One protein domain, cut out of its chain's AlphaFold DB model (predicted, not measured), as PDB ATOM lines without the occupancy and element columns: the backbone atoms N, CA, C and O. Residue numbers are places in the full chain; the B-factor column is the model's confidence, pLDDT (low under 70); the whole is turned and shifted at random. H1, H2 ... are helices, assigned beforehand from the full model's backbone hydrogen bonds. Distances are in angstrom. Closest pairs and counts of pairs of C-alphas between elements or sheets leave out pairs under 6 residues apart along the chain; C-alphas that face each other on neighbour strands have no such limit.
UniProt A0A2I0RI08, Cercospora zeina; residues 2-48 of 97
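Overview. This is residues 2 to 48 of the 97 residues of a protein of Cercospora zeina (UniProt A0A2I0RI08). An open U of two helices: the longer helix, H2, makes one arm, the shorter H1 runs back alongside it in roughly the reverse direction without packing on it, and the loop of residues 16 to 21 joins them. After H2, residues 41 to 48 form a tail that turns aside. The printed part has 47 residues with two named helices, H1 then H2, and no named strand; its class is all helix. It is loose, with a radius of gyration of the C-alphas of 12.6 A, and spans 36 by 24 by 16 A.

Along the chain. H2, residues 22 to 40, is 26.8 A long and ends at C-alpha 40, (-20.290, 34.695, -36.352). H1, residues 2 to 15, is 19.9 A long and begins at C-alpha 2, (-10.680, 25.760, -31.371).

Arrangement. H2 and H1 are apart, with no C-alpha of the one within 8 A of the other. A short link of 6 residues joins them. Residues 2 to 8 of H1 stand free. In H1 and H2 every O i to N i+4 pair is within hydrogen-bond range.

Size, cuts and confidence. The two C-alphas farthest apart, those of Asp 20 and Gly 46, are 36.2 A apart. The printed part has no cut and no long link. Its mean pLDDT is 84.8, and residues 2 to 5 are under 70.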
ATOM      1  N   ARG A   2     -10.855  25.821 -29.895       59.72
ATOM      2  CA  ARG A   2     -10.680  25.760 -31.371       59.72
ATOM      3  C   ARG A   2     -10.359  24.368 -31.929       59.72
ATOM      4  O   ARG A   2     -10.966  23.970 -32.903       59.72
ATOM      5  N   LEU A   3      -9.499  23.598 -31.259       55.69
ATOM      6  CA  LEU A   3      -9.075  22.276 -31.744       55.69
ATOM      7  C   LEU A   3     -10.244  21.291 -31.946       55.69
ATOM      8  O   LEU A   3     -10.274  20.581 -32.944       55.69
ATOM      9  N   LEU A   4     -11.213  21.263 -31.019       58.97
ATOM     10  CA  LEU A   4     -12.371  20.366 -31.116       58.97
ATOM     11  C   LEU A   4     -13.284  20.769 -32.285       58.97
ATOM     12  O   LEU A   4     -13.747  19.910 -33.026       58.97
ATOM     13  N   GLY A   5     -13.487  22.077 -32.471       69.69
ATOM     14  CA  GLY A   5     -14.248  22.615 -33.599       69.69
ATOM     15  C   GLY A   5     -13.558  22.368 -34.941       69.69
ATOM     16  O   GLY A   5     -14.192  21.881 -35.868       69.69
ATOM     17  N   ASP A   6     -12.252  22.627 -35.037       78.81
ATOM     18  CA  ASP A   6     -11.481  22.464 -36.275       78.81
ATOM     19  C   ASP A   6     -11.434  20.998 -36.735       78.81
ATOM     20  O   ASP A   6     -11.538  20.714 -37.930       78.81
ATOM     21  N   GLU A   7     -11.293  20.050 -35.804       84.31
ATOM     22  CA  GLU A   7     -11.314  18.619 -36.125       84.31
ATOM     23  C   GLU A   7     -12.716  18.134 -36.509       84.31
ATOM     24  O   GLU A   7     -12.840  17.371 -37.470       84.31
ATOM     25  N   TYR A   8     -13.767  18.627 -35.843       80.56
ATOM     26  CA  TYR A   8     -15.152  18.350 -36.233       80.56
ATOM     27  C   TYR A   8     -15.435  18.833 -37.659       80.56
ATOM     28  O   TYR A   8     -15.880  18.057 -38.502       80.56
ATOM     29  N   VAL A   9     -15.072  20.080 -37.979       82.44
ATOM     30  CA  VAL A   9     -15.250  20.648 -39.322       82.44
ATOM     31  C   VAL A   9     -14.532  19.802 -40.376       82.44
ATOM     32  O   VAL A   9     -15.123  19.430 -41.388       82.44
ATOM     33  N   LYS A  10     -13.268  19.430 -40.143       87.31
ATOM     34  CA  LYS A  10     -12.532  18.564 -41.079       87.31
ATOM     35  C   LYS A  10     -13.187  17.194 -41.243       87.31
ATOM     36  O   LYS A  10     -13.163  16.651 -42.349       87.31
ATOM     37  N   ALA A  11     -13.709  16.611 -40.166       89.81
ATOM     38  CA  ALA A  11     -14.381  15.319 -40.209       89.81
ATOM     39  C   ALA A  11     -15.660  15.386 -41.052       89.81
ATOM     40  O   ALA A  11     -15.832  14.547 -41.936       89.81
ATOM     41  N   GLU A  12     -16.479  16.423 -40.869       87.25
ATOM     42  CA  GLU A  12     -17.705  16.639 -41.641       87.25
ATOM     43  C   GLU A  12     -17.420  16.759 -43.144       87.25
ATOM     44  O   GLU A  12     -17.991  16.020 -43.948       87.25
ATOM     45  N   PHE A  13     -16.452  17.590 -43.545       88.81
ATOM     46  CA  PHE A  13     -16.067  17.713 -44.958       88.81
ATOM     47  C   PHE A  13     -15.524  16.401 -45.543       88.81
ATOM     48  O   PHE A  13     -15.799  16.068 -46.696       88.81
ATOM     49  N   ARG A  14     -14.772  15.619 -44.757       91.38
ATOM     50  CA  ARG A  14     -14.289  14.298 -45.190       91.38
ATOM     51  C   ARG A  14     -15.419  13.284 -45.328       91.38
ATOM     52  O   ARG A  14     -15.380  12.496 -46.272       91.38
ATOM     53  N   ALA A  15     -16.392  13.282 -44.423       90.44
ATOM     54  CA  ALA A  15     -17.541  12.382 -44.479       90.44
ATOM     55  C   ALA A  15     -18.399  12.648 -45.728       90.44
ATOM     56  O   ALA A  15     -18.859  11.711 -46.377       90.44
ATOM     57  N   HIS A  16     -18.518  13.917 -46.122       89.12
ATOM     58  CA  HIS A  16     -19.338  14.354 -47.252       89.12
ATOM     59  C   HIS A  16     -18.571  14.436 -48.590       89.12
ATOM     60  O   HIS A  16     -19.157  14.778 -49.614       89.12
ATOM     61  N   GLN A  17     -17.282  14.061 -48.632       90.69
ATOM     62  CA  GLN A  17     -16.410  14.234 -49.811       90.69
ATOM     63  C   GLN A  17     -16.856  13.474 -51.078       90.69
ATOM     64  O   GLN A  17     -16.402  13.800 -52.169       90.69
ATOM     65  N   LYS A  18     -17.670  12.419 -50.930       93.00
ATOM     66  CA  LYS A  18     -18.122  11.536 -52.027       93.00
ATOM     67  C   LYS A  18     -19.572  11.802 -52.448       93.00
ATOM     68  O   LYS A  18     -20.205  10.944 -53.057       93.00
ATOM     69  N   ILE A  19     -20.151  12.918 -52.012       91.25
ATOM     70  CA  ILE A  19     -21.524  13.269 -52.363       91.25
ATOM     71  C   ILE A  19     -21.513  13.952 -53.723       91.25
ATOM     72  O   ILE A  19     -21.048  15.079 -53.849       91.25
ATOM     73  N   ASP A  20     -22.102  13.279 -54.708       92.44
ATOM     74  CA  ASP A  20     -22.118  13.755 -56.096       92.44
ATOM     75  C   ASP A  20     -23.495  14.289 -56.525       92.44
ATOM     76  O   ASP A  20     -23.630  14.932 -57.565       92.44
ATOM     77  N   ASN A  21     -24.546  14.028 -55.735       94.38
ATOM     78  CA  ASN A  21     -25.888  14.521 -56.037       94.38
ATOM     79  C   ASN A  21     -25.945  16.043 -55.798       94.38
ATOM     80  O   ASN A  21     -25.850  16.468 -54.641       94.38
ATOM     81  N   PRO A  22     -26.178  16.868 -56.837       92.81
ATOM     82  CA  PRO A  22     -26.146  18.323 -56.712       92.81
ATOM     83  C   PRO A  22     -27.170  18.865 -55.709       92.81
ATOM     84  O   PRO A  22     -26.893  19.850 -55.034       92.81
ATOM     85  N   VAL A  23     -28.321  18.205 -55.540       95.44
ATOM     86  CA  VAL A  23     -29.332  18.609 -54.548       95.44
ATOM     87  C   VAL A  23     -28.800  18.436 -53.127       95.44
ATOM     88  O   VAL A  23     -28.993  19.306 -52.281       95.44
ATOM     89  N   HIS A  24     -28.094  17.336 -52.862       91.81
ATOM     90  CA  HIS A  24     -27.510  17.080 -51.546       91.81
ATOM     91  C   HIS A  24     -26.335  18.017 -51.266       91.81
ATOM     92  O   HIS A  24     -26.210  18.503 -50.147       91.81
ATOM     93  N   ILE A  25     -25.516  18.318 -52.281       91.88
ATOM     94  CA  ILE A  25     -24.426  19.296 -52.167       91.88
ATOM     95  C   ILE A  25     -24.992  20.671 -51.795       91.88
ATOM     96  O   ILE A  25     -24.518  21.299 -50.852       91.88
ATOM     97  N   VAL A  26     -26.039  21.126 -52.493       94.19
ATOM     98  CA  VAL A  26     -26.704  22.405 -52.196       94.19
ATOM     99  C   VAL A  26     -27.311  22.399 -50.793       94.19
ATOM    100  O   VAL A  26     -27.127  23.368 -50.057       94.19
ATOM    101  N   GLY A  27     -27.993  21.320 -50.399       91.50
ATOM    102  CA  GLY A  27     -28.547  21.184 -49.050       91.50
ATOM    103  C   GLY A  27     -27.467  21.282 -47.970       91.50
ATOM    104  O   GLY A  27     -27.594  22.085 -47.049       91.50
ATOM    105  N   PHE A  28     -26.365  20.544 -48.134       88.81
ATOM    106  CA  PHE A  28     -25.227  20.586 -47.215       88.81
ATOM    107  C   PHE A  28     -24.635  21.997 -47.099       88.81
ATOM    108  O   PHE A  28     -24.490  22.511 -45.994       88.81
ATOM    109  N   LEU A  29     -24.337  22.652 -48.228       91.44
ATOM    110  CA  LEU A  29     -23.760  24.001 -48.230       91.44
ATOM    111  C   LEU A  29     -24.697  25.038 -47.597       91.44
ATOM    112  O   LEU A  29     -24.224  25.948 -46.921       91.44
ATOM    113  N   THR A  30     -26.011  24.890 -47.783       92.81
ATOM    114  CA  THR A  30     -27.018  25.790 -47.201       92.81
ATOM    115  C   THR A  30     -27.039  25.688 -45.676       92.81
ATOM    116  O   THR A  30     -26.938  26.704 -44.988       92.81
ATOM    117  N   GLU A  31     -27.112  24.468 -45.141       88.81
ATOM    118  CA  GLU A  31     -27.065  24.240 -43.691       88.81
ATOM    119  C   GLU A  31     -25.722  24.691 -43.103       88.81
ATOM    120  O   GLU A  31     -25.681  25.341 -42.058       88.81
ATOM    121  N   TRP A  32     -24.619  24.425 -43.809       88.19
ATOM    122  CA  TRP A  32     -23.284  24.828 -43.375       88.19
ATOM    123  C   TRP A  32     -23.118  26.349 -43.310       88.19
ATOM    124  O   TRP A  32     -22.567  26.884 -42.345       88.19
ATOM    125  N   GLN A  33     -23.611  27.065 -44.320       89.56
ATOM    126  CA  GLN A  33     -23.585  28.524 -44.341       89.56
ATOM    127  C   GLN A  33     -24.431  29.113 -43.205       89.56
ATOM    128  O   GLN A  33     -23.985  30.050 -42.543       89.56
ATOM    129  N   SER A  34     -25.615  28.549 -42.950       87.12
ATOM    130  CA  SER A  34     -26.478  28.952 -41.833       87.12
ATOM    131  C   SER A  34     -25.769  28.782 -40.484       87.12
ATOM    132  O   SER A  34     -25.714  29.717 -39.684       87.12
ATOM    133  N   TYR A  35     -25.130  27.630 -40.260       84.00
ATOM    134  CA  TYR A  35     -24.333  27.371 -39.059       84.00
ATOM    135  C   TYR A  35     -23.197  28.388 -38.871       84.00
ATOM    136  O   TYR A  35     -23.033  28.944 -37.782       84.00
ATOM    137  N   ALA A  36     -22.435  28.681 -39.931       85.75
ATOM    138  CA  ALA A  36     -21.357  29.668 -39.871       85.75
ATOM    139  C   ALA A  36     -21.881  31.061 -39.479       85.75
ATOM    140  O   ALA A  36     -21.328  31.700 -38.583       85.75
ATOM    141  N   GLN A  37     -22.996  31.495 -40.076       86.62
ATOM    142  CA  GLN A  37     -23.641  32.773 -39.757       86.62
ATOM    143  C   GLN A  37     -24.129  32.837 -38.303       86.62
ATOM    144  O   GLN A  37     -23.976  33.869 -37.647       86.62
ATOM    145  N   GLN A  38     -24.684  31.742 -37.773       82.81
ATOM    146  CA  GLN A  38     -25.116  31.664 -36.372       82.81
ATOM    147  C   GLN A  38     -23.948  31.824 -35.394       82.81
ATOM    148  O   GLN A  38     -24.100  32.488 -34.366       82.81
ATOM    149  N   ILE A  39     -22.782  31.246 -35.707       82.06
ATOM    150  CA  ILE A  39     -21.576  31.387 -34.880       82.06
ATOM    151  C   ILE A  39     -21.022  32.805 -34.948       82.06
ATOM    152  O   ILE A  39     -20.755  33.391 -33.898       82.06
ATOM    153  N   GLU A  40     -20.853  33.353 -36.153       83.25
ATOM    154  CA  GLU A  40     -20.290  34.695 -36.352       83.25
ATOM    155  C   GLU A  40     -21.145  35.785 -35.697       83.25
ATOM    156  O   GLU A  40     -20.606  36.728 -35.122       83.25
ATOM    157  N   GLY A  41     -22.472  35.641 -35.742       82.69
ATOM    158  CA  GLY A  41     -23.406  36.576 -35.117       82.69
ATOM    159  C   GLY A  41     -23.641  36.351 -33.622       82.69
ATOM    160  O   GLY A  41     -24.473  37.045 -33.046       82.69
ATOM    161  N   GLU A  42     -22.987  35.359 -33.003       80.44
ATOM    162  CA  GLU A  42     -23.237  34.904 -31.623       80.44
ATOM    163  C   GLU A  42     -24.705  34.535 -31.331       80.44
ATOM    164  O   GLU A  42     -25.093  34.362 -30.173       80.44
ATOM    165  N   MET A  43     -25.520  34.373 -32.380       76.50
ATOM    166  CA  MET A  43     -26.971  34.200 -32.280       76.50
ATOM    167  C   MET A  43     -27.359  32.866 -31.650       76.50
ATOM    168  O   MET A  43     -28.458  32.736 -31.126       76.50
ATOM    169  N   TRP A  44     -26.432  31.905 -31.631       78.94
ATOM    170  CA  TRP A  44     -26.602  30.622 -30.957       78.94
ATOM    171  C   TRP A  44     -26.768  30.758 -29.434       78.94
ATOM    172  O   TRP A  44     -27.332  29.872 -28.786       78.94
ATOM    173  N   ARG A  45     -26.276  31.846 -28.819       79.75
ATOM    174  CA  ARG A  45     -26.386  32.044 -27.369       79.75
ATOM    175  C   ARG A  45     -27.794  32.475 -26.984       79.75
ATOM    176  O   ARG A  45     -28.248  33.559 -27.328       79.75
ATOM    177  N   GLY A  46     -28.460  31.635 -26.195       78.38
ATOM    178  CA  GLY A  46     -29.830  31.876 -25.739       78.38
ATOM    179  C   GLY A  46     -30.900  31.479 -26.758       78.38
ATOM    180  O   GLY A  46     -32.090  31.559 -26.443       78.38
ATOM    181  N   GLU A  47     -30.505  31.001 -27.940       82.69
ATOM    182  CA  GLU A  47     -31.431  30.404 -28.892       82.69
ATOM    183  C   GLU A  47     -31.975  29.084 -28.336       82.69
ATOM    184  O   GLU A  47     -31.264  28.283 -27.722       82.69
ATOM    185  N   ARG A  48     -33.274  28.856 -28.536       82.38
ATOM    186  CA  ARG A  48     -33.898  27.576 -28.207       82.38
ATOM    187  C   ARG A  48     -33.867  26.674 -29.423       82.38
ATOM    188  O   ARG A  48     -34.189  27.106 -30.524       82.38
TER     189      ARG A  48